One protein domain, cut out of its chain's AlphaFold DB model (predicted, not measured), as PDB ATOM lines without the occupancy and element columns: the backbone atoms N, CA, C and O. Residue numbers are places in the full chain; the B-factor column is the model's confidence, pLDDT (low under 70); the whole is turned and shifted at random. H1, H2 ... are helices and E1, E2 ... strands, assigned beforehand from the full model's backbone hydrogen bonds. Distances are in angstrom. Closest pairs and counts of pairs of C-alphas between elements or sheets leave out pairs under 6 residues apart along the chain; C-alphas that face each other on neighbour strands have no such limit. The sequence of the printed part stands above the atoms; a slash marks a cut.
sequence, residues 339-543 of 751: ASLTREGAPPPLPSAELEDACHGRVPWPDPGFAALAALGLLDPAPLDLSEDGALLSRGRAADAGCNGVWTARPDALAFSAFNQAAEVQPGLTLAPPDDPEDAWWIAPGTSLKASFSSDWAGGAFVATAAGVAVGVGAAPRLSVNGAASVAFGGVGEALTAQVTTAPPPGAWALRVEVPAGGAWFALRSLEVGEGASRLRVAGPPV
ATOM      1  N   ALA A 339     151.082 137.293 213.038       85.12
ATOM      2  CA  ALA A 339     151.076 138.688 213.426       85.12
ATOM      3  C   ALA A 339     149.659 139.251 213.344       85.12
ATOM      4  O   ALA A 339     148.970 139.050 212.346       85.12
ATOM      5  N   SER A 340     149.243 140.010 214.355       86.06
ATOM      6  CA  SER A 340     148.155 140.969 214.195       86.06
ATOM      7  C   SER A 340     148.737 142.308 213.757       86.06
ATOM      8  O   SER A 340     149.613 142.873 214.416       86.06
ATOM      9  N   LEU A 341     148.265 142.807 212.620       86.94
ATOM     10  CA  LEU A 341     148.666 144.106 212.099       86.94
ATOM     11  C   LEU A 341     147.721 145.172 212.647       86.94
ATOM     12  O   LEU A 341     146.503 145.056 212.557       86.94
ATOM     13  N   THR A 342     148.297 146.208 213.243       88.62
ATOM     14  CA  THR A 342     147.575 147.359 213.789       88.62
ATOM     15  C   THR A 342     148.280 148.630 213.360       88.62
ATOM     16  O   THR A 342     149.506 148.662 213.253       88.62
ATOM     17  N   ARG A 343     147.514 149.685 213.102       87.12
ATOM     18  CA  ARG A 343     148.063 151.014 212.843       87.12
ATOM     19  C   ARG A 343     147.975 151.837 214.116       87.12
ATOM     20  O   ARG A 343     146.968 151.787 214.815       87.12
ATOM     21  N   GLU A 344     149.031 152.574 214.421       90.94
ATOM     22  CA  GLU A 344     149.100 153.439 215.598       90.94
ATOM     23  C   GLU A 344     149.480 154.865 215.177       90.94
ATOM     24  O   GLU A 344     150.224 155.053 214.213       90.94
ATOM     25  N   GLY A 345     149.010 155.864 215.927       89.06
ATOM     26  CA  GLY A 345     149.239 157.285 215.642       89.06
ATOM     27  C   GLY A 345     148.060 157.961 214.939       89.06
ATOM     28  O   GLY A 345     147.091 157.310 214.552       89.06
ATOM     29  N   ALA A 346     148.146 159.284 214.809       86.12
ATOM     30  CA  ALA A 346     147.177 160.087 214.076       86.12
ATOM     31  C   ALA A 346     147.817 160.516 212.747       86.12
ATOM     32  O   ALA A 346     148.880 161.142 212.783       86.12
ATOM     33  N   PRO A 347     147.225 160.168 211.594       84.31
ATOM     34  CA  PRO A 347     147.731 160.642 210.314       84.31
ATOM     35  C   PRO A 347     147.638 162.172 210.220       84.31
ATOM     36  O   PRO A 347     146.848 162.784 210.949       84.31
ATOM     37  N   PRO A 348     148.415 162.808 209.323       84.88
ATOM     38  CA  PRO A 348     148.260 164.231 209.077       84.88
ATOM     39  C   PRO A 348     146.840 164.505 208.557       84.88
ATOM     40  O   PRO A 348     146.267 163.651 207.871       84.88
ATOM     41  N   PRO A 349     146.260 165.678 208.871       86.88
ATOM     42  CA  PRO A 349     144.965 166.051 208.323       86.88
ATOM     43  C   PRO A 349     145.038 166.046 206.795       86.88
ATOM     44  O   PRO A 349     145.987 166.570 206.206       86.88
ATOM     45  N   LEU A 350     144.041 165.435 206.160       87.75
ATOM     46  CA  LEU A 350     143.931 165.421 204.709       87.75
ATOM     47  C   LEU A 350     143.316 166.741 204.218       87.75
ATOM     48  O   LEU A 350     142.481 167.315 204.925       87.75
ATOM     49  N   PRO A 351     143.708 167.236 203.030       90.56
ATOM     50  CA  PRO A 351     143.044 168.372 202.400       90.56
ATOM     51  C   PRO A 351     141.544 168.112 202.258       90.56
ATOM     52  O   PRO A 351     141.145 166.993 201.958       90.56
ATOM     53  N   SER A 352     140.708 169.127 202.464       92.25
ATOM     54  CA  SER A 352     139.264 168.996 202.246       92.25
ATOM     55  C   SER A 352     138.942 168.799 200.764       92.25
ATOM     56  O   SER A 352     139.678 169.268 199.893       92.25
ATOM     57  N   ALA A 353     137.825 168.132 200.478       92.50
ATOM     58  CA  ALA A 353     137.303 168.051 199.124       92.50
ATOM     59  C   ALA A 353     136.858 169.431 198.616       92.50
ATOM     60  O   ALA A 353     136.170 170.180 199.308       92.50
ATOM     61  N   GLU A 354     137.247 169.748 197.386       93.88
ATOM     62  CA  GLU A 354     136.832 170.926 196.635       93.88
ATOM     63  C   GLU A 354     135.796 170.490 195.595       93.88
ATOM     64  O   GLU A 354     136.124 169.748 194.670       93.88
ATOM     65  N   LEU A 355     134.546 170.935 195.733       91.94
ATOM     66  CA  LEU A 355     133.520 170.702 194.715       91.94
ATOM     67  C   LEU A 355     133.759 171.622 193.511       91.94
ATOM     68  O   LEU A 355     133.900 172.837 193.660       91.94
ATOM     69  N   GLU A 356     133.790 171.034 192.321       91.88
ATOM     70  CA  GLU A 356     133.853 171.742 191.040       91.88
ATOM     71  C   GLU A 356     132.439 172.018 190.506       91.88
ATOM     72  O   GLU A 356     132.185 173.073 189.920       91.88
ATOM     73  N   ASP A 357     131.504 171.096 190.752       91.69
ATOM     74  CA  ASP A 357     130.078 171.262 190.483       91.69
ATOM     75  C   ASP A 357     129.207 170.550 191.542       91.69
ATOM     76  O   ASP A 357     129.651 170.296 192.659       91.69
ATOM     77  N   ALA A 358     127.934 170.285 191.229       89.12
ATOM     78  CA  ALA A 358     126.995 169.674 192.168       89.12
ATOM     79  C   ALA A 358     127.396 168.261 192.629       89.12
ATOM     80  O   ALA A 358     126.985 167.868 193.720       89.12
ATOM     81  N   CYS A 359     128.152 167.512 191.820       91.62
ATOM     82  CA  CYS A 359     128.544 166.129 192.108       91.62
ATOM     83  C   CYS A 359     130.028 165.848 191.892       91.62
ATOM     84  O   CYS A 359     130.548 164.904 192.478       91.62
ATOM     85  N   HIS A 360     130.718 166.634 191.074       92.38
ATOM     86  CA  HIS A 360     132.129 166.441 190.793       92.38
ATOM     87  C   HIS A 360     132.974 167.340 191.670       92.38
ATOM     88  O   HIS A 360     132.648 168.499 191.936       92.38
ATOM     89  N   GLY A 361     134.107 166.802 192.079       92.94
ATOM     90  CA  GLY A 361     135.089 167.556 192.817       92.94
ATOM     91  C   GLY A 361     136.440 166.887 192.781       92.94
ATOM     92  O   GLY A 361     136.677 165.888 192.090       92.94
ATOM     93  N   ARG A 362     137.341 167.461 193.561       93.19
ATOM     94  CA  ARG A 362     138.688 166.952 193.718       93.19
ATOM     95  C   ARG A 362     139.176 167.083 195.148       93.19
ATOM     96  O   ARG A 362     138.777 167.986 195.872       93.19
ATOM     97  N   VAL A 363     140.082 166.203 195.544       91.50
ATOM     98  CA  VAL A 363     140.848 166.316 196.785       91.50
ATOM     99  C   VAL A 363     142.309 166.520 196.403       91.50
ATOM    100  O   VAL A 363     142.902 165.600 195.824       91.50
ATOM    101  N   PRO A 364     142.906 167.696 196.674       90.06
ATOM    102  CA  PRO A 364     144.328 167.914 196.445       90.06
ATOM    103  C   PRO A 364     145.174 166.858 197.156       90.06
ATOM    104  O   PRO A 364     144.825 166.391 198.242       90.06
ATOM    105  N   TRP A 365     146.314 166.498 196.569       84.12
ATOM    106  CA  TRP A 365     147.238 165.597 197.246       84.12
ATOM    107  C   TRP A 365     147.755 166.205 198.561       84.12
ATOM    108  O   TRP A 365     148.078 167.395 198.594       84.12
ATOM    109  N   PRO A 366     147.895 165.407 199.638       80.50
ATOM    110  CA  PRO A 366     148.395 165.904 200.918       80.50
ATOM    111  C   PRO A 366     149.880 166.296 200.863       80.50
ATOM    112  O   PRO A 366     150.331 167.095 201.679       80.50
ATOM    113  N   ASP A 367     150.640 165.736 199.916       78.00
ATOM    114  CA  ASP A 367     152.063 166.009 199.716       78.00
ATOM    115  C   ASP A 367     152.421 165.972 198.213       78.00
ATOM    116  O   ASP A 367     151.881 165.131 197.484       78.00
ATOM    117  N   PRO A 368     153.348 166.822 197.723       71.12
ATOM    118  CA  PRO A 368     153.790 166.817 196.324       71.12
ATOM    119  C   PRO A 368     154.337 165.466 195.832       71.12
ATOM    120  O   PRO A 368     154.289 165.179 194.636       71.12
ATOM    121  N   GLY A 369     154.841 164.613 196.726       69.25
ATOM    122  CA  GLY A 369     155.317 163.268 196.412       69.25
ATOM    123  C   GLY A 369     154.225 162.345 195.866       69.25
ATOM    124  O   GLY A 369     154.516 161.472 195.050       69.25
ATOM    125  N   PHE A 370     152.956 162.571 196.215       71.25
ATOM    126  CA  PHE A 370     151.839 161.813 195.640       71.25
ATOM    127  C   PHE A 370     151.642 162.085 194.155       71.25
ATOM    128  O   PHE A 370     151.318 161.163 193.414       71.25
ATOM    129  N   ALA A 371     151.894 163.314 193.705       68.00
ATOM    130  CA  ALA A 371     151.854 163.637 192.285       68.00
ATOM    131  C   ALA A 371     152.920 162.850 191.508       68.00
ATOM    132  O   ALA A 371     152.664 162.362 190.405       68.00
ATOM    133  N   ALA A 372     154.099 162.655 192.111       64.44
ATOM    134  CA  ALA A 372     155.146 161.818 191.538       64.44
ATOM    135  C   ALA A 372     154.710 160.346 191.463       64.44
ATOM    136  O   ALA A 372     154.867 159.723 190.419       64.44
ATOM    137  N   LEU A 373     154.081 159.800 192.508       64.19
ATOM    138  CA  LEU A 373     153.521 158.443 192.462       64.19
ATOM    139  C   LEU A 373     152.400 158.282 191.437       64.19
ATOM    140  O   LEU A 373     152.343 157.263 190.752       64.19
ATOM    141  N   ALA A 374     151.508 159.270 191.341       64.56
ATOM    142  CA  ALA A 374     150.424 159.298 190.367       64.56
ATOM    143  C   ALA A 374     150.996 159.225 188.953       64.56
ATOM    144  O   ALA A 374     150.579 158.393 188.148       64.56
ATOM    145  N   ALA A 375     152.011 160.051 188.684       59.66
ATOM    146  CA  ALA A 375     152.734 160.068 187.422       59.66
ATOM    147  C   ALA A 375     153.497 158.758 187.148       59.66
ATOM    148  O   ALA A 375     153.705 158.408 185.989       59.66
ATOM    149  N   LEU A 376     153.891 158.027 188.194       54.03
ATOM    150  CA  LEU A 376     154.533 156.712 188.100       54.03
ATOM    151  C   LEU A 376     153.532 155.542 188.039       54.03
ATOM    152  O   LEU A 376     153.959 154.395 187.941       54.03
ATOM    153  N   GLY A 377     152.219 155.792 188.112       58.09
ATOM    154  CA  GLY A 377     151.204 154.729 188.154       58.09
ATOM    155  C   GLY A 377     151.251 153.877 189.430       58.09
ATOM    156  O   GLY A 377     150.708 152.774 189.457       58.09
ATOM    157  N   LEU A 378     151.899 154.382 190.484       56.56
ATOM    158  CA  LEU A 378     152.123 153.705 191.766       56.56
ATOM    159  C   LEU A 378     150.998 153.934 192.787       56.56
ATOM    160  O   LEU A 378     151.030 153.355 193.867       56.56
ATOM    161  N   LEU A 379     150.006 154.770 192.465       64.94
ATOM    162  CA  LEU A 379     148.836 155.044 193.314       64.94
ATOM    163  C   LEU A 379     147.758 153.972 193.223       64.94
ATOM    164  O   LEU A 379     146.569 154.250 193.356       64.94
ATOM    165  N   ASP A 380     148.135 152.747 192.927       57.25
ATOM    166  CA  ASP A 380     147.197 151.653 192.905       57.25
ATOM    167  C   ASP A 380     147.797 150.515 193.740       57.25
ATOM    168  O   ASP A 380     148.869 150.019 193.375       57.25
ATOM    169  N   PRO A 381     147.192 150.196 194.900       58.03
ATOM    170  CA  PRO A 381     146.144 150.956 195.589       58.03
ATOM    171  C   PRO A 381     146.675 152.288 196.138       58.03
ATOM    172  O   PRO A 381     147.794 152.371 196.656       58.03
ATOM    173  N   ALA A 382     145.881 153.354 196.017       64.12
ATOM    174  CA  ALA A 382     146.189 154.622 196.671       64.12
ATOM    175  C   ALA A 382     145.917 154.462 198.176       64.12
ATOM    176  O   ALA A 382     144.951 153.798 198.533       64.12
ATOM    177  N   PRO A 383     146.690 155.095 199.075       72.00
ATOM    178  CA  PRO A 383     146.405 155.067 200.517       72.00
ATOM    179  C   PRO A 383     145.143 155.824 200.930       72.00
ATOM    180  O   PRO A 383     144.860 155.921 202.124       72.00
ATOM    181  N   LEU A 384     144.472 156.458 199.975       81.19
ATOM    182  CA  LEU A 384     143.404 157.410 200.193       81.19
ATOM    183  C   LEU A 384     142.117 156.817 199.636       81.19
ATOM    184  O   LEU A 384     142.064 156.478 198.455       81.19
ATOM    185  N   ASP A 385     141.100 156.776 200.485       86.06
ATOM    186  CA  ASP A 385     139.723 156.515 200.096       86.06
ATOM    187  C   ASP A 385     138.926 157.808 200.182       86.06
ATOM    188  O   ASP A 385     139.264 158.723 200.933       86.06
ATOM    189  N   LEU A 386     137.830 157.875 199.437       88.12
ATOM    190  CA  LEU A 386     136.844 158.934 199.586       88.12
ATOM    191  C   LEU A 386     135.558 158.323 200.118       88.12
ATOM    192  O   LEU A 386     135.145 157.257 199.662       88.12
ATOM    193  N   SER A 387     134.929 158.997 201.072       91.56
ATOM    194  CA  SER A 387     133.614 158.616 201.578       91.56
ATOM    195  C   SER A 387     132.637 159.775 201.477       91.56
ATOM    196  O   SER A 387     133.027 160.926 201.640       91.56
ATOM    197  N   GLU A 388     131.376 159.464 201.224       92.88
ATOM    198  CA  GLU A 388     130.259 160.401 201.219       92.88
ATOM    199  C   GLU A 388     129.273 159.971 202.295       92.88
ATOM    200  O   GLU A 388     128.788 158.840 202.268       92.88
ATOM    201  N   ASP A 389     129.024 160.839 203.279       90.31
ATOM    202  CA  ASP A 389     128.143 160.544 204.418       90.31
ATOM    203  C   ASP A 389     128.465 159.197 205.112       90.31
ATOM    204  O   ASP A 389     127.594 158.491 205.624       90.31
ATOM    205  N   GLY A 390     129.751 158.823 205.119       88.88
ATOM    206  CA  GLY A 390     130.268 157.572 205.684       88.88
ATOM    207  C   GLY A 390     130.256 156.357 204.743       88.88
ATOM    208  O   GLY A 390     130.783 155.311 205.122       88.88
ATOM    209  N   ALA A 391     129.711 156.463 203.529       88.00
ATOM    210  CA  ALA A 391     129.759 155.411 202.513       88.00
ATOM    211  C   ALA A 391     130.988 155.571 201.606       88.00
ATOM    212  O   ALA A 391     131.228 156.652 201.076       88.00
ATOM    213  N   LEU A 392     131.766 154.503 201.402       90.38
ATOM    214  CA  LEU A 392     132.942 154.538 200.524       90.38
ATOM    215  C   LEU A 392     132.536 154.728 199.058       90.38
ATOM    216  O   LEU A 392     131.688 154.005 198.532       90.38
ATOM    217  N   LEU A 393     133.189 155.676 198.391       89.62
ATOM    218  CA  LEU A 393     133.110 155.836 196.948       89.62
ATOM    219  C   LEU A 393     133.902 154.711 196.270       89.62
ATOM    220  O   LEU A 393     135.004 154.352 196.692       89.62
ATOM    221  N   SER A 394     133.359 154.168 195.184       87.56
ATOM    222  CA  SER A 394     134.008 153.095 194.428       87.56
ATOM    223  C   SER A 394     135.150 153.638 193.576       87.56
ATOM    224  O   SER A 394     135.060 154.699 192.964       87.56
ATOM    225  N   ARG A 395     136.246 152.900 193.460       82.56
ATOM    226  CA  ARG A 395     137.317 153.306 192.552       82.56
ATOM    227  C   ARG A 395     136.916 153.053 191.095       82.56
ATOM    228  O   ARG A 395     136.485 151.957 190.750       82.56
ATOM    229  N   GLY A 396     137.088 154.041 190.220       82.56
ATOM    230  CA  GLY A 396     136.683 153.939 188.817       82.56
ATOM    231  C   GLY A 396     137.216 155.072 187.945       82.56
ATOM    232  O   GLY A 396     138.126 155.806 188.327       82.56
ATOM    233  N   ARG A 397     136.669 155.227 186.737       77.44
ATOM    234  CA  ARG A 397     136.886 156.441 185.937       77.44
ATOM    235  C   ARG A 397     135.844 157.472 186.355       77.44
ATOM    236  O   ARG A 397     134.674 157.311 186.039       77.44
ATOM    237  N   ALA A 398     136.271 158.544 187.016       67.44
ATOM    238  CA  ALA A 398     135.408 159.656 187.432       67.44
ATOM    239  C   ALA A 398     134.976 160.571 186.263       67.44
ATOM    240  O   ALA A 398     134.961 161.786 186.406       67.44
ATOM    241  N   ALA A 399     134.738 160.012 185.070       55.03
ATOM    242  CA  ALA A 399     134.608 160.770 183.821       55.03
ATOM    243  C   ALA A 399     133.193 160.784 183.219       55.03
ATOM    244  O   ALA A 399     133.004 161.389 182.165       55.03
ATOM    245  N   ASP A 400     132.212 160.147 183.855       61.81
ATOM    246  CA  ASP A 400     130.851 160.126 183.324       61.81
ATOM    247  C   ASP A 400     130.053 161.318 183.855       61.81
ATOM    248  O   ASP A 400     130.169 161.686 185.020       61.81
ATOM    249  N   ALA A 401     129.227 161.925 182.998       65.88
ATOM    250  CA  ALA A 401     128.315 162.996 183.381       65.88
ATOM    251  C   ALA A 401     127.229 162.442 184.323       65.88
ATOM    252  O   ALA A 401     126.168 162.014 183.872       65.88
ATOM    253  N   GLY A 402     127.494 162.407 185.628       82.00
ATOM    254  CA  GLY A 402     126.527 161.938 186.615       82.00
ATOM    255  C   GLY A 402     127.123 161.725 188.000       82.00
ATOM    256  O   GLY A 402     128.329 161.580 188.147       82.00
ATOM    257  N   CYS A 403     126.243 161.691 189.001       91.25
ATOM    258  CA  CYS A 403     126.564 161.462 190.407       91.25
ATOM    259  C   CYS A 403     126.573 159.946 190.672       91.25
ATOM    260  O   CYS A 403     125.523 159.351 190.920       91.25
ATOM    261  N   ASN A 404     127.716 159.286 190.480       91.00
ATOM    262  CA  ASN A 404     127.817 157.820 190.477       91.00
ATOM    263  C   ASN A 404     128.672 157.251 191.618       91.00
ATOM    264  O   ASN A 404     128.857 156.034 191.676       91.00
ATOM    265  N   GLY A 405     129.163 158.101 192.521       92.31
ATOM    266  CA  GLY A 405     129.912 157.669 193.696       92.31
ATOM    267  C   GLY A 405     131.234 156.990 193.354       92.31
ATOM    268  O   GLY A 405     131.561 155.956 193.942       92.31
ATOM    269  N   VAL A 406     131.977 157.530 192.382       91.38
ATOM    270  CA  VAL A 406     133.272 156.983 191.963       91.38
ATOM    271  C   VAL A 406     134.418 157.971 192.117       91.38
ATOM    272  O   VAL A 406     134.237 159.177 191.988       91.38
ATOM    273  N   TRP A 407     135.636 157.471 192.308       90.06
ATOM    274  CA  TRP A 407     136.837 158.305 192.347       90.06
ATOM    275  C   TRP A 407     137.995 157.725 191.540       90.06
ATOM    276  O   TRP A 407     138.068 156.525 191.272       90.06
ATOM    277  N   THR A 408     138.911 158.598 191.126       86.69
ATOM    278  CA  THR A 408     140.092 158.254 190.338       86.69
ATOM    279  C   THR A 408     141.283 159.130 190.721       86.69
ATOM    280  O   THR A 408     141.134 160.326 190.971       86.69
ATOM    281  N   ALA A 409     142.485 158.556 190.750       82.69
ATOM    282  CA  ALA A 409     143.706 159.319 190.984       82.69
ATOM    283  C   ALA A 409     144.145 160.043 189.701       82.69
ATOM    284  O   ALA A 409     144.271 159.421 188.645       82.69
ATOM    285  N   ARG A 410     144.405 161.350 189.790       82.19
ATOM    286  CA  ARG A 410     145.006 162.177 188.732       82.19
ATOM    287  C   ARG A 410     146.392 162.672 189.174       82.19
ATOM    288  O   ARG A 410     146.705 162.622 190.360       82.19
ATOM    289  N   PRO A 411     147.245 163.162 188.257       79.56
ATOM    290  CA  PRO A 411     148.571 163.659 188.621       79.56
ATOM    291  C   PRO A 411     148.571 164.723 189.727       79.56
ATOM    292  O   PRO A 411     149.503 164.773 190.515       79.56
ATOM    293  N   ASP A 412     147.532 165.545 189.829       82.75
ATOM    294  CA  ASP A 412     147.454 166.703 190.723       82.75
ATOM    295  C   ASP A 412     146.466 166.549 191.896       82.75
ATOM    296  O   ASP A 412     146.610 167.249 192.899       82.75
ATOM    297  N   ALA A 413     145.498 165.632 191.804       88.44
ATOM    298  CA  ALA A 413     144.478 165.416 192.831       88.44
ATOM    299  C   ALA A 413     143.797 164.038 192.710       88.44
ATOM    300  O   ALA A 413     143.921 163.348 191.697       88.44
ATOM    301  N   LEU A 414     142.992 163.663 193.705       88.06
ATOM    302  CA  LEU A 414     141.933 162.664 193.535       88.06
ATOM    303  C   LEU A 414     140.723 163.354 192.920       88.06
ATOM    304  O   LEU A 414     140.173 164.250 193.546       88.06
ATOM    305  N   ALA A 415     140.291 162.953 191.731       90.56
ATOM    306  CA  ALA A 415     139.030 163.427 191.167       90.56
ATOM    307  C   ALA A 415     137.906 162.460 191.532       90.56
ATOM    308  O   ALA A 415     138.101 161.243 191.485       90.56
ATOM    309  N   PHE A 416     136.731 162.985 191.859       92.88
ATOM    310  CA  PHE A 416     135.590 162.172 192.262       92.88
ATOM    311  C   PHE A 416     134.274 162.665 191.674       92.88
ATOM    312  O   PHE A 416     134.148 163.814 191.254       92.88
ATOM    313  N   SER A 417     133.304 161.759 191.677       93.62
ATOM    314  CA  SER A 417     131.884 162.005 191.499       93.62
ATOM    315  C   SER A 417     131.153 161.433 192.714       93.62
ATOM    316  O   SER A 417     131.278 160.245 193.004       93.62
ATOM    317  N   ALA A 418     130.438 162.281 193.445       91.50
ATOM    318  CA  ALA A 418     129.582 161.921 194.573       91.50
ATOM    319  C   ALA A 418     128.355 161.114 194.100       91.50
ATOM    320  O   ALA A 418     127.984 161.168 192.932       91.50
ATOM    321  N   PHE A 419     127.701 160.361 194.979       90.75
ATOM    322  CA  PHE A 419     126.386 159.760 194.768       90.75
ATOM    323  C   PHE A 419     125.281 160.818 194.720       90.75
ATOM    324  O   PHE A 419     124.378 160.721 193.887       90.75
ATOM    325  N   ASN A 420     125.340 161.829 195.592       89.25
ATOM    326  CA  ASN A 420     124.285 162.829 195.730       89.25
ATOM    327  C   ASN A 420     124.783 164.254 195.488       89.25
ATOM    328  O   ASN A 420     125.911 164.625 195.808       89.25
ATOM    329  N   GLN A 421     123.879 165.090 194.972       84.19
ATOM    330  CA  GLN A 421     124.121 166.525 194.878       84.19
ATOM    331  C   GLN A 421     124.206 167.119 196.288       84.19
ATOM    332  O   GLN A 421     123.295 166.917 197.089       84.19
ATOM    333  N   ALA A 422     125.264 167.888 196.555       77.31
ATOM    334  CA  ALA A 422     125.518 168.579 197.827       77.31
ATOM    335  C   ALA A 422     125.904 167.705 199.040       77.31
ATOM    336  O   ALA A 422     125.855 168.200 200.167       77.31
ATOM    337  N   ALA A 423     126.310 166.450 198.837       80.56
ATOM    338  CA  ALA A 423     126.860 165.645 199.924       80.56
ATOM    339  C   ALA A 423     128.307 166.043 200.268       80.56
ATOM    340  O   ALA A 423     129.068 166.509 199.414       80.56
ATOM    341  N   GLU A 424     128.689 165.872 201.536       89.94
ATOM    342  CA  GLU A 424     130.047 166.151 201.997       89.94
ATOM    343  C   GLU A 424     130.942 164.943 201.705       89.94
ATOM    344  O   GLU A 424     130.819 163.888 202.328       89.94
ATOM    345  N   VAL A 425     131.862 165.101 200.751       89.38
ATOM    346  CA  VAL A 425     132.884 164.089 200.473       89.38
ATOM    347  C   VAL A 425     134.073 164.307 201.399       89.38
ATOM    348  O   VAL A 425     134.737 165.344 201.366       89.38
ATOM    349  N   GLN A 426     134.356 163.304 202.221       90.56
ATOM    350  CA  GLN A 426     135.455 163.302 203.173       90.56
ATOM    351  C   GLN A 426     136.547 162.344 202.695       90.56
ATOM    352  O   GLN A 426     136.284 161.145 202.532       90.56
ATOM    353  N   PRO A 427     137.780 162.833 202.477       87.31
ATOM    354  CA  PRO A 427     138.903 161.951 202.246       87.31
ATOM    355  C   PRO A 427     139.273 161.240 203.544       87.31
ATOM    356  O   PRO A 427     139.407 161.850 204.605       87.31
ATOM    357  N   GLY A 428     139.446 159.931 203.444       83.50
ATOM    358  CA  GLY A 428     139.946 159.065 204.493       83.50
ATOM    359  C   GLY A 428     141.256 158.420 204.067       83.50
ATOM    360  O   GLY A 428     141.615 158.394 202.891       83.50
ATOM    361  N   LEU A 429     141.981 157.871 205.036       78.00
ATOM    362  CA  LEU A 429     143.035 156.916 204.726       78.00
ATOM    363  C   LEU A 429     142.473 155.514 204.805       78.00
ATOM    364  O   LEU A 429     141.838 155.165 205.802       78.00
ATOM    365  N   THR A 430     142.781 154.702 203.799       68.81
ATOM    366  CA  THR A 430     142.571 153.261 203.861       68.81
ATOM    367  C   THR A 430     143.515 152.706 204.916       68.81
ATOM    368  O   THR A 430     144.689 152.411 204.687       68.81
ATOM    369  N   LEU A 431     143.016 152.637 206.146       59.88
ATOM    370  CA  LEU A 431     143.738 152.026 207.253       59.88
ATOM    371  C   LEU A 431     143.581 150.502 207.244       59.88
ATOM    372  O   LEU A 431     144.340 149.823 207.942       59.88
ATOM    373  N   ALA A 432     142.636 149.979 206.456       60.47
ATOM    374  CA  ALA A 432     142.454 148.553 206.259       60.47
ATOM    375  C   ALA A 432     143.731 147.912 205.673       60.47
ATOM    376  O   ALA A 432     144.491 148.579 204.960       60.47
ATOM    377  N   PRO A 433     144.000 146.634 205.997       64.69
ATOM    378  CA  PRO A 433     144.896 145.820 205.185       64.69
ATOM    379  C   PRO A 433     144.476 145.930 203.719       64.69
ATOM    380  O   PRO A 433     143.274 146.015 203.468       64.69
ATOM    381  N   PRO A 434     145.413 145.923 202.762       65.31
ATOM    382  CA  PRO A 434     145.003 145.790 201.380       65.31
ATOM    383  C   PRO A 434     144.219 144.485 201.191       65.31
ATOM    384  O   PRO A 434     144.579 143.454 201.768       65.31
ATOM    385  N   ASP A 435     143.153 144.552 200.395       56.91
ATOM    386  CA  ASP A 435     142.345 143.381 200.044       56.91
ATOM    387  C   ASP A 435     143.148 142.387 199.190       56.91
ATOM    388  O   ASP A 435     142.946 141.175 199.289       56.91
ATOM    389  N   ASP A 436     144.092 142.894 198.390       58.84
ATOM    390  CA  ASP A 436     145.052 142.084 197.651       58.84
ATOM    391  C   ASP A 436     146.340 141.910 198.481       58.84
ATOM    392  O   ASP A 436     147.003 142.898 198.822       58.84
ATOM    393  N   PRO A 437     146.750 140.673 198.816       56.66
ATOM    394  CA  PRO A 437     148.026 140.442 199.477       56.66
ATOM    395  C   PRO A 437     149.222 140.967 198.671       56.66
ATOM    396  O   PRO A 437     150.265 141.157 199.288       56.66
ATOM    397  N   GLU A 438     149.091 141.205 197.355       56.12
ATOM    398  CA  GLU A 438     150.115 141.800 196.484       56.12
ATOM    399  C   GLU A 438     150.328 143.316 196.677       56.12
ATOM    400  O   GLU A 438     151.273 143.895 196.130       56.12
ATOM    401  N   ASP A 439     149.500 143.983 197.472       67.38
ATOM    402  CA  ASP A 439     149.549 145.434 197.593       67.38
ATOM    403  C   ASP A 439     150.417 145.929 198.760       67.38
ATOM    404  O   ASP A 439     150.540 145.325 199.832       67.38
ATOM    405  N   ALA A 440     151.054 147.083 198.552       71.56
ATOM    406  CA  ALA A 440     151.919 147.696 199.552       71.56
ATOM    407  C   ALA A 440     151.123 148.279 200.732       71.56
ATOM    408  O   ALA A 440     150.052 148.864 200.579       71.56
ATOM    409  N   TRP A 441     151.716 148.214 201.923       82.88
ATOM    410  CA  TRP A 441     151.175 148.846 203.122       82.88
ATOM    411  C   TRP A 441     151.629 150.296 203.210       82.88
ATOM    412  O   TRP A 441     152.775 150.589 203.545       82.88
ATOM    413  N   TRP A 442     150.722 151.230 202.965       85.31
ATOM    414  CA  TRP A 442     151.030 152.649 203.102       85.31
ATOM    415  C   TRP A 442     151.063 153.098 204.554       85.31
ATOM    416  O   TRP A 442     150.119 152.830 205.286       85.31
ATOM    417  N   ILE A 443     152.100 153.813 204.979       88.69
ATOM    418  CA  ILE A 443     152.263 154.358 206.330       88.69
ATOM    419  C   ILE A 443     152.405 155.876 206.217       88.69
ATOM    420  O   ILE A 443     153.298 156.379 205.533       88.69
ATOM    421  N   ALA A 444     151.496 156.599 206.872       89.00
ATOM    422  CA  ALA A 444     151.446 158.055 206.841       89.00
ATOM    423  C   ALA A 444     152.469 158.676 207.810       89.00
ATOM    424  O   ALA A 444     152.772 158.062 208.841       89.00
ATOM    425  N   PRO A 445     152.945 159.906 207.555       91.19
ATOM    426  CA  PRO A 445     153.747 160.656 208.518       91.19
ATOM    427  C   PRO A 445     153.079 160.732 209.897       91.19
ATOM    428  O   PRO A 445     151.878 160.950 210.008       91.19
ATOM    429  N   GLY A 446     153.845 160.516 210.964       92.38
ATOM    430  CA  GLY A 446     153.336 160.528 212.342       92.38
ATOM    431  C   GLY A 446     152.576 159.263 212.753       92.38
ATOM    432  O   GLY A 446     152.041 159.209 213.862       92.38
ATOM    433  N   THR A 447     152.540 158.243 211.893       92.94
ATOM    434  CA  THR A 447     151.896 156.955 212.170       92.94
ATOM    435  C   THR A 447     152.898 155.805 212.127       92.94
ATOM    436  O   THR A 447     154.064 155.952 211.750       92.94
ATOM    437  N   SER A 448     152.443 154.626 212.532       93.81
ATOM    438  CA  SER A 448     153.214 153.398 212.416       93.81
ATOM    439  C   SER A 448     152.333 152.210 212.062       93.81
ATOM    440  O   SER A 448     151.146 152.175 212.390       93.81
ATOM    441  N   LEU A 449     152.939 151.221 211.409       92.75
ATOM    442  CA  LEU A 449     152.398 149.875 211.302       92.75
ATOM    443  C   LEU A 449     153.072 149.006 212.361       92.75
ATOM    444  O   LEU A 449     154.299 148.883 212.384       92.75
ATOM    445  N   LYS A 450     152.271 148.388 213.221       93.88
ATOM    446  CA  LYS A 450     152.719 147.478 214.268       93.88
ATOM    447  C   LYS A 450     152.206 146.072 214.004       93.88
ATOM    448  O   LYS A 450     150.999 145.838 213.994       93.88
ATOM    449  N   ALA A 451     153.136 145.139 213.863       92.75
ATOM    450  CA  ALA A 451     152.876 143.712 213.797       92.75
ATOM    451  C   ALA A 451     153.111 143.091 215.173       92.75
ATOM    452  O   ALA A 451     154.252 143.042 215.627       92.75
ATOM    453  N   SER A 452     152.048 142.648 215.843       93.12
ATOM    454  CA  SER A 452     152.116 142.064 217.188       93.12
ATOM    455  C   SER A 452     152.026 140.543 217.135       93.12
ATOM    456  O   SER A 452     151.156 139.985 216.474       93.12
ATOM    457  N   PHE A 453     152.892 139.873 217.881       90.00
ATOM    458  CA  PHE A 453     153.005 138.424 217.946       90.00
ATOM    459  C   PHE A 453     152.626 137.952 219.348       90.00
ATOM    460  O   PHE A 453     153.137 138.454 220.348       90.00
ATOM    461  N   SER A 454     151.707 136.989 219.418       85.38
ATOM    462  CA  SER A 454     151.185 136.449 220.686       85.38
ATOM    463  C   SER A 454     152.007 135.293 221.255       85.38
ATOM    464  O   SER A 454     151.762 134.872 222.381       85.38
ATOM    465  N   SER A 455     152.945 134.757 220.477       77.94
ATOM    466  CA  SER A 455     153.768 133.608 220.843       77.94
ATOM    467  C   SER A 455     155.248 133.958 220.851       77.94
ATOM    468  O   SER A 455     155.708 134.754 220.027       77.94
ATOM    469  N   ASP A 456     155.979 133.273 221.727       79.38
ATOM    470  CA  ASP A 456     157.436 133.314 221.767       79.38
ATOM    471  C   ASP A 456     158.032 132.942 220.405       79.38
ATOM    472  O   ASP A 456     157.524 132.077 219.680       79.38
ATOM    473  N   TRP A 457     159.154 133.574 220.066       80.44
ATOM    474  CA  TRP A 457     159.988 133.114 218.966       80.44
ATOM    475  C   TRP A 457     160.725 131.842 219.394       80.44
ATOM    476  O   TRP A 457     161.597 131.875 220.258       80.44
ATOM    477  N   ALA A 458     160.379 130.711 218.778       70.50
ATOM    478  CA  ALA A 458     160.938 129.399 219.113       70.50
ATOM    479  C   ALA A 458     162.373 129.160 218.580       70.50
ATOM    480  O   ALA A 458     162.845 128.022 218.579       70.50
ATOM    481  N   GLY A 459     163.045 130.192 218.056       72.38
ATOM    482  CA  GLY A 459     164.376 130.117 217.442       72.38
ATOM    483  C   GLY A 459     165.459 130.881 218.210       72.38
ATOM    484  O   GLY A 459     165.247 131.340 219.331       72.38
ATOM    485  N   GLY A 460     166.635 131.004 217.587       80.56
ATOM    486  CA  GLY A 460     167.746 131.807 218.092       80.56
ATOM    487  C   GLY A 460     167.543 133.296 217.811       80.56
ATOM    488  O   GLY A 460     166.418 133.784 217.720       80.56
ATOM    489  N   ALA A 461     168.636 134.048 217.696       84.19
ATOM    490  CA  ALA A 461     168.545 135.446 217.286       84.19
ATOM    491  C   ALA A 461     167.903 135.548 215.895       84.19
ATOM    492  O   ALA A 461     168.382 134.925 214.954       84.19
ATOM    493  N   PHE A 462     166.866 136.371 215.753       84.31
ATOM    494  CA  PHE A 462     166.217 136.577 214.463       84.31
ATOM    495  C   PHE A 462     166.623 137.902 213.828       84.31
ATOM    496  O   PHE A 462     167.089 138.840 214.485       84.31
ATOM    497  N   VAL A 463     166.395 137.973 212.522       89.25
ATOM    498  CA  VAL A 463     166.528 139.171 211.707       89.25
ATOM    499  C   VAL A 463     165.137 139.646 211.311       89.25
ATOM    500  O   VAL A 463     164.397 138.909 210.665       89.25
ATOM    501  N   ALA A 464     164.789 140.873 211.688       90.12
ATOM    502  CA  ALA A 464     163.664 141.588 211.108       90.12
ATOM    503  C   ALA A 464     164.170 142.439 209.943       90.12
ATOM    504  O   ALA A 464     165.083 143.246 210.127       90.12
ATOM    505  N   THR A 465     163.568 142.280 208.772       89.25
ATOM    506  CA  THR A 465     163.900 143.051 207.571       89.25
ATOM    507  C   THR A 465     162.652 143.762 207.092       89.25
ATOM    508  O   THR A 465     161.578 143.170 207.054       89.25
ATOM    509  N   ALA A 466     162.778 145.024 206.711       90.31
ATOM    510  CA  ALA A 466     161.707 145.745 206.053       90.31
ATOM    511  C   ALA A 466     162.232 146.445 204.805       90.31
ATOM    512  O   ALA A 466     163.322 147.022 204.831       90.31
ATOM    513  N   ALA A 467     161.449 146.411 203.734       87.00
ATOM    514  CA  ALA A 467     161.734 147.120 202.497       87.00
ATOM    515  C   ALA A 467     160.505 147.907 202.046       87.00
ATOM    516  O   ALA A 467     159.365 147.474 202.219       87.00
ATOM    517  N   GLY A 468     160.727 149.072 201.452       85.50
ATOM    518  CA  GLY A 468     159.641 149.898 200.948       85.50
ATOM    519  C   GLY A 468     160.124 151.099 200.161       85.50
ATOM    520  O   GLY A 468     161.311 151.220 199.857       85.50
ATOM    521  N   VAL A 469     159.183 151.974 199.821       82.75
ATOM    522  CA  VAL A 469     159.432 153.176 199.026       82.75
ATOM    523  C   VAL A 469     158.984 154.405 199.804       82.75
ATOM    524  O   VAL A 469     157.839 154.460 200.249       82.75
ATOM    525  N   ALA A 470     159.882 155.374 199.988       84.19
ATOM    526  CA  ALA A 470     159.532 156.664 200.582       84.19
ATOM    527  C   ALA A 470     159.079 157.654 199.509       84.19
ATOM    528  O   ALA A 470     159.642 157.709 198.417       84.19
ATOM    529  N   VAL A 471     158.062 158.440 199.841       77.75
ATOM    530  CA  VAL A 471     157.340 159.305 198.915       77.75
ATOM    531  C   VAL A 471     157.245 160.697 199.508       77.75
ATOM    532  O   VAL A 471     156.556 160.919 200.506       77.75
ATOM    533  N   GLY A 472     157.953 161.625 198.870       78.75
ATOM    534  CA  GLY A 472     158.151 162.982 199.363       78.75
ATOM    535  C   GLY A 472     159.512 163.153 200.038       78.75
ATOM    536  O   GLY A 472     160.396 162.299 199.949       78.75
ATOM    537  N   VAL A 473     159.693 164.295 200.698       79.12
ATOM    538  CA  VAL A 473     160.934 164.651 201.397       79.12
ATOM    539  C   VAL A 473     160.650 164.696 202.890       79.12
ATOM    540  O   VAL A 473     159.720 165.366 203.324       79.12
ATOM    541  N   GLY A 474     161.460 164.011 203.694       85.75
ATOM    542  CA  GLY A 474     161.285 164.020 205.141       85.75
ATOM    543  C   GLY A 474     162.265 163.113 205.869       85.75
ATOM    544  O   GLY A 474     163.157 162.510 205.271       85.75
ATOM    545  N   ALA A 475     162.091 163.021 207.186       88.25
ATOM    546  CA  ALA A 475     162.826 162.067 208.008       88.25
ATOM    547  C   ALA A 475     162.573 160.621 207.542       88.25
ATOM    548  O   ALA A 475     161.441 160.246 207.229       88.25
ATOM    549  N   ALA A 476     163.632 159.808 207.525       89.38
ATOM    550  CA  ALA A 476     163.535 158.412 207.123       89.38
ATOM    551  C   ALA A 476     162.631 157.615 208.087       89.38
ATOM    552  O   ALA A 476     162.693 157.835 209.305       89.38
ATOM    553  N   PRO A 477     161.838 156.656 207.573       93.31
ATOM    554  CA  PRO A 477     161.137 155.688 208.405       93.31
ATOM    555  C   PRO A 477     162.107 154.907 209.297       93.31
ATOM    556  O   PRO A 477     163.319 154.860 209.055       93.31
ATOM    557  N   ARG A 478     161.579 154.251 210.330       95.44
ATOM    558  CA  ARG A 478     162.356 153.428 211.263       95.44
ATOM    559  C   ARG A 478     161.704 152.067 211.445       95.44
ATOM    560  O   ARG A 478     160.499 151.984 211.659       95.44
ATOM    561  N   LEU A 479     162.506 151.008 211.405       95.38
ATOM    562  CA  LEU A 479     162.097 149.667 211.818       95.38
ATOM    563  C   LEU A 479     162.535 149.465 213.267       95.38
ATOM    564  O   LEU A 479     163.678 149.770 213.609       95.38
ATOM    565  N   SER A 480     161.652 148.951 214.121       94.19
ATOM    566  CA  SER A 480     162.005 148.604 215.493       94.19
ATOM    567  C   SER A 480     161.390 147.304 215.995       94.19
ATOM    568  O   SER A 480     160.325 146.894 215.537       94.19
ATOM    569  N   VAL A 481     162.061 146.681 216.967       92.44
ATOM    570  CA  VAL A 481     161.570 145.509 217.707       92.44
ATOM    571  C   VAL A 481     161.308 145.917 219.154       92.44
ATOM    572  O   VAL A 481     162.216 146.399 219.837       92.44
ATOM    573  N   ASN A 482     160.061 145.768 219.615       90.31
ATOM    574  CA  ASN A 482     159.599 146.168 220.954       90.31
ATOM    575  C   ASN A 482     159.946 147.621 221.347       90.31
ATOM    576  O   ASN A 482     160.062 147.939 222.527       90.31
ATOM    577  N   GLY A 483     160.159 148.502 220.365       83.06
ATOM    578  CA  GLY A 483     160.582 149.888 220.591       83.06
ATOM    579  C   GLY A 483     162.004 150.070 221.147       83.06
ATOM    580  O   GLY A 483     162.392 151.206 221.393       83.06
ATOM    581  N   ALA A 484     162.787 149.001 221.337       79.88
ATOM    582  CA  ALA A 484     164.126 149.075 221.933       79.88
ATOM    583  C   ALA A 484     165.239 149.099 220.873       79.88
ATOM    584  O   ALA A 484     166.064 150.010 220.848       79.88
ATOM    585  N   ALA A 485     165.246 148.119 219.966       81.31
ATOM    586  CA  ALA A 485     166.182 148.083 218.847       81.31
ATOM    587  C   ALA A 485     165.537 148.797 217.659       81.31
ATOM    588  O   ALA A 485     164.558 148.287 217.125       81.31
ATOM    589  N   SER A 486     166.042 149.973 217.272       87.31
ATOM    590  CA  SER A 486     165.501 150.776 216.168       87.31
ATOM    591  C   SER A 486     166.588 151.144 215.166       87.31
ATOM    592  O   SER A 486     167.607 151.722 215.540       87.31
ATOM    593  N   VAL A 487     166.339 150.859 213.891       91.06
ATOM    594  CA  VAL A 487     167.226 151.186 212.772       91.06
ATOM    595  C   VAL A 487     166.462 152.067 211.790       91.06
ATOM    596  O   VAL A 487     165.318 151.777 211.436       91.06
ATOM    597  N   ALA A 488     167.076 153.181 211.392       91.88
ATOM    598  CA  ALA A 488     166.538 154.026 210.337       91.88
ATOM    599  C   ALA A 488     166.697 153.324 208.987       91.88
ATOM    600  O   ALA A 488     167.705 152.665 208.733       91.88
ATOM    601  N   PHE A 489     165.702 153.480 208.128       89.69
ATOM    602  CA  PHE A 489     165.765 152.983 206.766       89.69
ATOM    603  C   PHE A 489     166.847 153.722 205.964       89.69
ATOM    604  O   PHE A 489     166.966 154.945 206.053       89.69
ATOM    605  N   GLY A 490     167.626 152.979 205.176       81.75
ATOM    606  CA  GLY A 490     168.675 153.506 204.299       81.75
ATOM    607  C   GLY A 490     168.592 152.924 202.884       81.75
ATOM    608  O   GLY A 490     167.985 151.873 202.673       81.75
ATOM    609  N   GLY A 491     169.184 153.612 201.904       73.25
ATOM    610  CA  GLY A 491     169.166 153.186 200.503       73.25
ATOM    611  C   GLY A 491     169.585 154.285 199.524       73.25
ATOM    612  O   GLY A 491     169.792 155.434 199.915       73.25
ATOM    613  N   VAL A 492     169.726 153.913 198.249       51.84
ATOM    614  CA  VAL A 492     169.985 154.834 197.132       51.84
ATOM    615  C   VAL A 492     168.701 154.972 196.315       51.84
ATOM    616  O   VAL A 492     168.167 153.977 195.822       51.84
ATOM    617  N   GLY A 493     168.219 156.203 196.146       61.25
ATOM    618  CA  GLY A 493     166.954 156.485 195.463       61.25
ATOM    619  C   GLY A 493     165.733 156.271 196.363       61.25
ATOM    620  O   GLY A 493     165.809 156.456 197.572       61.25
ATOM    621  N   GLU A 494     164.598 155.908 195.764       61.19
ATOM    622  CA  GLU A 494     163.311 155.799 196.470       61.19
ATOM    623  C   GLU A 494     163.147 154.468 197.229       61.19
ATOM    624  O   GLU A 494     162.300 154.373 198.112       61.19
ATOM    625  N   ALA A 495     163.960 153.448 196.926       70.88
ATOM    626  CA  ALA A 495     163.913 152.143 197.586       70.88
ATOM    627  C   ALA A 495     164.739 152.146 198.880       70.88
ATOM    628  O   ALA A 495     165.957 152.339 198.858       70.88
ATOM    629  N   LEU A 496     164.074 151.885 199.998       77.50
ATOM    630  CA  LEU A 496     164.665 151.895 201.325       77.50
ATOM    631  C   LEU A 496     164.591 150.519 201.980       77.50
ATOM    632  O   LEU A 496     163.584 149.819 201.863       77.50
ATOM    633  N   THR A 497     165.630 150.170 202.739       85.69
ATOM    634  CA  THR A 497     165.688 148.936 203.531       85.69
ATOM    635  C   THR A 497     166.136 149.215 204.961       85.69
ATOM    636  O   THR A 497     166.920 150.132 205.216       85.69
ATOM    637  N   ALA A 498     165.630 148.430 205.905       87.19
ATOM    638  CA  ALA A 498     166.100 148.399 207.282       87.19
ATOM    639  C   ALA A 498     166.204 146.949 207.752       87.19
ATOM    640  O   ALA A 498     165.342 146.126 207.439       87.19
ATOM    641  N   GLN A 499     167.240 146.655 208.534       91.00
ATOM    642  CA  GLN A 499     167.470 145.337 209.109       91.00
ATOM    643  C   GLN A 499     167.812 145.479 210.593       91.00
ATOM    644  O   GLN A 499     168.676 146.273 210.964       91.00
ATOM    645  N   VAL A 500     167.139 144.705 211.441       89.88
ATOM    646  CA  VAL A 500     167.389 144.642 212.884       89.88
ATOM    647  C   VAL A 500     167.641 143.193 213.270       89.88
ATOM    648  O   VAL A 500     166.792 142.335 213.047       89.88
ATOM    649  N   THR A 501     168.792 142.918 213.877       89.81
ATOM    650  CA  THR A 501     169.106 141.609 214.461       89.81
ATOM    651  C   THR A 501     168.983 141.702 215.973       89.81
ATOM    652  O   THR A 501     169.590 142.579 216.587       89.81
ATOM    653  N   THR A 502     168.199 140.817 216.583       86.88
ATOM    654  CA  THR A 502     167.977 140.818 218.035       86.88
ATOM    655  C   THR A 502     167.807 139.407 218.579       86.88
ATOM    656  O   THR A 502     167.406 138.486 217.868       86.88
ATOM    657  N   ALA A 503     168.097 139.242 219.870       85.62
ATOM    658  CA  ALA A 503     167.710 138.050 220.609       85.62
ATOM    659  C   ALA A 503     166.170 137.921 220.668       85.62
ATOM    660  O   ALA A 503     165.480 138.950 220.615       85.62
ATOM    661  N   PRO A 504     165.639 136.690 220.809       77.06
ATOM    662  CA  PRO A 504     164.213 136.455 220.992       77.06
ATOM    663  C   PRO A 504     163.706 137.244 222.206       77.06
ATOM    664  O   PRO A 504     164.226 137.052 223.309       77.06
ATOM    665  N   PRO A 505     162.715 138.131 222.052       79.50
ATOM    666  CA  PRO A 505     162.044 138.713 223.197       79.50
ATOM    667  C   PRO A 505     161.223 137.623 223.909       79.50
ATOM    668  O   PRO A 505     160.589 136.810 223.233       79.50
ATOM    669  N   PRO A 506     161.219 137.578 225.253       80.75
ATOM    670  CA  PRO A 506     160.336 136.683 225.988       80.75
ATOM    671  C   PRO A 506     158.886 137.177 225.896       80.75
ATOM    672  O   PRO A 506     158.625 138.369 226.064       80.75
ATOM    673  N   GLY A 507     157.937 136.264 225.705       86.31
ATOM    674  CA  GLY A 507     156.512 136.566 225.672       86.31
ATOM    675  C   GLY A 507     156.051 137.223 224.370       86.31
ATOM    676  O   GLY A 507     156.631 137.056 223.298       86.31
ATOM    677  N   ALA A 508     154.966 137.991 224.475       89.19
ATOM    678  CA  ALA A 508     154.439 138.767 223.362       89.19
ATOM    679  C   ALA A 508     155.426 139.862 222.930       89.19
ATOM    680  O   ALA A 508     156.033 140.545 223.758       89.19
ATOM    681  N   TRP A 509     155.547 140.067 221.623       92.88
ATOM    682  CA  TRP A 509     156.473 141.036 221.043       92.88
ATOM    683  C   TRP A 509     155.896 141.674 219.786       92.88
ATOM    684  O   TRP A 509     154.866 141.239 219.276       92.88
ATOM    685  N   ALA A 510     156.526 142.739 219.295       94.25
ATOM    686  CA  ALA A 510     156.065 143.440 218.111       94.25
ATOM    687  C   ALA A 510     157.201 143.990 217.248       94.25
ATOM    688  O   ALA A 510     158.217 144.478 217.755       94.25
ATOM    689  N   LEU A 511     156.970 143.977 215.936       94.56
ATOM    690  CA  LEU A 511     157.696 144.796 214.972       94.56
ATOM    691  C   LEU A 511     156.916 146.083 214.749       94.56
ATOM    692  O   LEU A 511     155.695 146.047 214.607       94.56
ATOM    693  N   ARG A 512     157.612 147.213 214.683       95.62
ATOM    694  CA  ARG A 512     157.007 148.502 214.348       95.62
ATOM    695  C   ARG A 512     157.790 149.171 213.230       95.62
ATOM    696  O   ARG A 512     158.989 149.401 213.379       95.62
ATOM    697  N   VAL A 513     157.095 149.505 212.147       95.69
ATOM    698  CA  VAL A 513     157.577 150.408 211.099       95.69
ATOM    699  C   VAL A 513     156.938 151.768 211.343       95.69
ATOM    700  O   VAL A 513     155.726 151.917 211.210       95.69
ATOM    701  N   GLU A 514     157.739 152.742 211.755       95.88
ATOM    702  CA  GLU A 514     157.296 154.081 212.144       95.88
ATOM    703  C   GLU A 514     157.764 155.118 211.128       95.88
ATOM    704  O   GLU A 514     158.940 155.142 210.755       95.88
ATOM    705  N   VAL A 515     156.856 156.000 210.718       94.25
ATOM    706  CA  VAL A 515     157.188 157.193 209.942       94.25
ATOM    707  C   VAL A 515     157.058 158.399 210.876       94.25
ATOM    708  O   VAL A 515     155.960 158.665 211.365       94.25
ATOM    709  N   PRO A 516     158.138 159.155 211.144       94.25
ATOM    710  CA  PRO A 516     158.065 160.345 211.992       94.25
ATOM    711  C   PRO A 516     157.049 161.376 211.469       94.25
ATOM    712  O   PRO A 516     156.751 161.405 210.279       94.25
ATOM    713  N   ALA A 517     156.551 162.275 212.326       92.62
ATOM    714  CA  ALA A 517     155.572 163.304 211.928       92.62
ATOM    715  C   ALA A 517     156.054 164.230 210.791       92.62
ATOM    716  O   ALA A 517     155.251 164.676 209.983       92.62
ATOM    717  N   GLY A 518     157.365 164.488 210.705       89.69
ATOM    718  CA  GLY A 518     158.007 165.200 209.586       89.69
ATOM    719  C   GLY A 518     158.642 164.268 208.545       89.69
ATOM    720  O   GLY A 518     159.621 164.643 207.898       89.69
ATOM    721  N   GLY A 519     158.196 163.014 208.485       90.12
ATOM    722  CA  GLY A 519     158.658 162.001 207.544       90.12
ATOM    723  C   GLY A 519     157.941 162.066 206.198       90.12
ATOM    724  O   GLY A 519     156.918 162.727 206.054       90.12
ATOM    725  N   ALA A 520     158.491 161.349 205.223       87.50
ATOM    726  CA  ALA A 520     157.839 161.093 203.943       87.50
ATOM    727  C   ALA A 520     156.824 159.947 204.084       87.50
ATOM    728  O   ALA A 520     157.013 159.053 204.910       87.50
ATOM    729  N   TRP A 521     155.782 159.930 203.253       85.94
ATOM    730  CA  TRP A 521     154.884 158.776 203.172       85.94
ATOM    731  C   TRP A 521     155.672 157.520 202.809       85.94
ATOM    732  O   TRP A 521     156.629 157.595 202.041       85.94
ATOM    733  N   PHE A 522     155.296 156.366 203.352       87.44
ATOM    734  CA  PHE A 522     156.064 155.142 203.142       87.44
ATOM    735  C   PHE A 522     155.192 153.990 202.655       87.44
ATOM    736  O   PHE A 522     154.315 153.529 203.377       87.44
ATOM    737  N   ALA A 523     155.454 153.495 201.447       85.19
ATOM    738  CA  ALA A 523     154.878 152.258 200.934       85.19
ATOM    739  C   ALA A 523     155.742 151.073 201.374       85.19
ATOM    740  O   ALA A 523     156.741 150.743 200.729       85.19
ATOM    741  N   LEU A 524     155.373 150.432 202.480       86.81
ATOM    742  CA  LEU A 524     156.017 149.216 202.963       86.81
ATOM    743  C   LEU A 524     155.672 148.047 202.028       86.81
ATOM    744  O   LEU A 524     154.520 147.629 201.931       86.81
ATOM    745  N   ARG A 525     156.686 147.514 201.346       80.94
ATOM    746  CA  ARG A 525     156.563 146.398 200.396       80.94
ATOM    747  C   ARG A 525     156.779 145.041 201.035       80.94
ATOM    748  O   ARG A 525     156.190 144.059 200.608       80.94
ATOM    749  N   SER A 526     157.671 144.976 202.012       85.75
ATOM    750  CA  SER A 526     157.903 143.760 202.769       85.75
ATOM    751  C   SER A 526     158.245 144.100 204.205       85.75
ATOM    752  O   SER A 526     158.997 145.032 204.488       85.75
ATOM    753  N   LEU A 527     157.683 143.323 205.114       90.44
ATOM    754  CA  LEU A 527     158.136 143.194 206.486       90.44
ATOM    755  C   LEU A 527     158.321 141.710 206.735       90.44
ATOM    756  O   LEU A 527     157.380 140.943 206.568       90.44
ATOM    757  N   GLU A 528     159.521 141.302 207.107       89.44
ATOM    758  CA  GLU A 528     159.903 139.908 207.272       89.44
ATOM    759  C   GLU A 528     160.593 139.692 208.611       89.44
ATOM    760  O   GLU A 528     161.250 140.592 209.137       89.44
ATOM    761  N   VAL A 529     160.481 138.478 209.145       88.94
ATOM    762  CA  VAL A 529     161.187 138.042 210.345       88.94
ATOM    763  C   VAL A 529     161.684 136.609 210.206       88.94
ATOM    764  O   VAL A 529     160.923 135.713 209.855       88.94
ATOM    765  N   GLY A 530     162.959 136.361 210.489       85.50
ATOM    766  CA  GLY A 530     163.496 135.003 210.566       85.50
ATOM    767  C   GLY A 530     165.009 134.927 210.441       85.50
ATOM    768  O   GLY A 530     165.714 135.895 210.715       85.50
ATOM    769  N   GLU A 531     165.513 133.762 210.042       78.25
ATOM    770  CA  GLU A 531     166.946 133.475 209.917       78.25
ATOM    771  C   GLU A 531     167.248 132.929 208.512       78.25
ATOM    772  O   GLU A 531     166.585 132.006 208.041       78.25
ATOM    773  N   GLY A 532     168.254 133.491 207.829       72.00
ATOM    774  CA  GLY A 532     168.681 133.024 206.504       72.00
ATOM    775  C   GLY A 532     167.546 133.013 205.471       72.00
ATOM    776  O   GLY A 532     166.887 134.034 205.278       72.00
ATOM    777  N   ALA A 533     167.341 131.860 204.826       55.56
ATOM    778  CA  ALA A 533     166.260 131.613 203.866       55.56
ATOM    779  C   ALA A 533     164.897 131.330 204.535       55.56
ATOM    780  O   ALA A 533     163.865 131.368 203.876       55.56
ATOM    781  N   SER A 534     164.865 131.077 205.848       63.06
ATOM    782  CA  SER A 534     163.643 130.789 206.610       63.06
ATOM    783  C   SER A 534     163.030 132.067 207.189       63.06
ATOM    784  O   SER A 534     162.825 132.184 208.400       63.06
ATOM    785  N   ARG A 535     162.783 133.062 206.331       75.50
ATOM    786  CA  ARG A 535     162.113 134.308 206.723       75.50
ATOM    787  C   ARG A 535     160.611 134.174 206.543       75.50
ATOM    788  O   ARG A 535     160.124 133.841 205.471       75.50
ATOM    789  N   LEU A 536     159.876 134.480 207.601       77.25
ATOM    790  CA  LEU A 536     158.440 134.658 207.547       77.25
ATOM    791  C   LEU A 536     158.127 136.070 207.065       77.25
ATOM    792  O   LEU A 536     158.577 137.043 207.670       77.25
ATOM    793  N   ARG A 537     157.279 136.189 206.046       79.62
ATOM    794  CA  ARG A 537     156.698 137.474 205.660       79.62
ATOM    795  C   ARG A 537     155.519 137.817 206.569       79.62
ATOM    796  O   ARG A 537     154.598 137.030 206.748       79.62
ATOM    797  N   VAL A 538     155.588 139.000 207.159       83.44
ATOM    798  CA  VAL A 538     154.651 139.559 208.136       83.44
ATOM    799  C   VAL A 538     153.676 140.533 207.472       83.44
ATOM    800  O   VAL A 538     152.510 140.572 207.852       83.44
ATOM    801  N   ALA A 539     154.143 141.320 206.496       81.06
ATOM    802  CA  ALA A 539     153.320 142.247 205.715       81.06
ATOM    803  C   ALA A 539     153.899 142.482 204.305       81.06
ATOM    804  O   ALA A 539     155.119 142.406 204.122       81.06
ATOM    805  N   GLY A 540     153.016 142.827 203.358       65.69
ATOM    806  CA  GLY A 540     153.308 143.202 201.965       65.69
ATOM    807  C   GLY A 540     153.287 142.046 200.943       65.69
ATOM    808  O   GLY A 540     153.322 140.886 201.372       65.69
ATOM    809  N   PRO A 541     153.253 142.357 199.623       60.62
ATOM    810  CA  PRO A 541     153.237 141.402 198.505       60.62
ATOM    811  C   PRO A 541     154.211 140.271 198.694       60.62
ATOM    812  O   PRO A 541     155.321 140.564 199.111       60.62
ATOM    813  N   PRO A 542     153.933 139.020 198.302       54.31
ATOM    814  CA  PRO A 542     155.023 138.115 197.961       54.31
ATOM    815  C   PRO A 542     155.892 138.802 196.892       54.31
ATOM    816  O   PRO A 542     155.363 139.458 195.996       54.31
ATOM    817  N   VAL A 543     157.225 138.700 196.975       47.28
ATOM    818  CA  VAL A 543     158.072 139.145 195.853       47.28
ATOM    819  C   VAL A 543     157.821 138.154 194.725       47.28
ATOM    820  O   VAL A 543     158.415 137.082 194.680       47.28
TER     821      VAL A 543
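Overview. This is residues 339 to 543 of the 751 residues of an uncharacterized protein of Deltaproteobacteria bacterium (UniProt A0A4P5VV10). Two lobes stand end to end: the larger is a sandwich of two twisted sheets, E1, E8, E13, E10, E11 and the branched E7, E9, E12, E14, E15, while the smaller is a little sandwich of the sheets E2, E5, E4 and E3, E6. The short helix H1 lies between the lobes, which the long links E1 to E2 and E6 to E7 join. The printed part has 205 residues, one named helix and fifteen named strands, in the order E1, E2, H1, then E3 to E15; neighbour strands are antiparallel, and the class is mostly strand, with under half of the residues in named elements. It is compact, with a radius of gyration of the C-alphas of 18.7 A, and spans 61 by 33 by 28 A.

Arrangement. E1, residues 339 to 345, is an edge strand beside E8, residues 447 to 453, with N 342 and O 450 within hydrogen-bond range at 2.8 A. Next come E13, residues 509 to 514, with N 451 and O 511 at 2.8 A, and the hairpin of E10, residues 478 to 481, and E11, residues 485 to 488, with N 480 and O 512, 2.8 A, and N 479 and O 487, 2.9 A. In the branched sheet, E14, residues 521 to 531, bends by 52 degrees at residue 525; E7, residues 441 to 443, and E15, residues 534 to 539, lie on one side of it and E9, residues 462 to 471, on the other, with N 443 and O 522 at 2.7 A, N 529 and O 536 at 2.8 A, and N 465 and O 528 at 2.9 A. E12, residues 495 to 502, neighbours E9, with N 466 and O 498 at 2.9 A. These sheets are face to face, 9.3 A centre to centre, as a jelly roll, four nested antiparallel pairs: E7 with E14, E8 with E13, E9 with E12, E10 with E11. E2, residues 360 to 364, neighbours E5, residues 413 to 417, which forms a hairpin with E4, residues 406 to 409; N 363 and O 414, and N 408 and O 415, are 2.8 A apart. Face to face with them, at 9.4 A, are E3, residues 384 to 388, and E6, residues 425 to 429, with N 387 and O 426 at 2.9 A. H1, residues 368 to 375, only grazes the sheet E2, E5, E4 and the branched sheet; its closest C-alphas to E9 are Gly 369 and Val 471, 5.1 A. In H1, 3 of 4 O i to N i+4 pairs are within hydrogen-bond range.

Along the chain. E1 begins at C-alpha 339 (151.076, 138.688, 213.426), and E15 ends at C-alpha 539 (153.320, 142.247, 205.715). E9 measures 28.9 A, E14 28.8 A and E12 23.7 A.

Size, cuts and confidence. The farthest C-alphas, Ala 358 and Gly 460, are 61.4 A apart. The printed part has no cut; E3 to E4 is also a long link. Mean pLDDT of the printed part is 82.1, with residues 371 to 382 and 430 to 439 among those under 70.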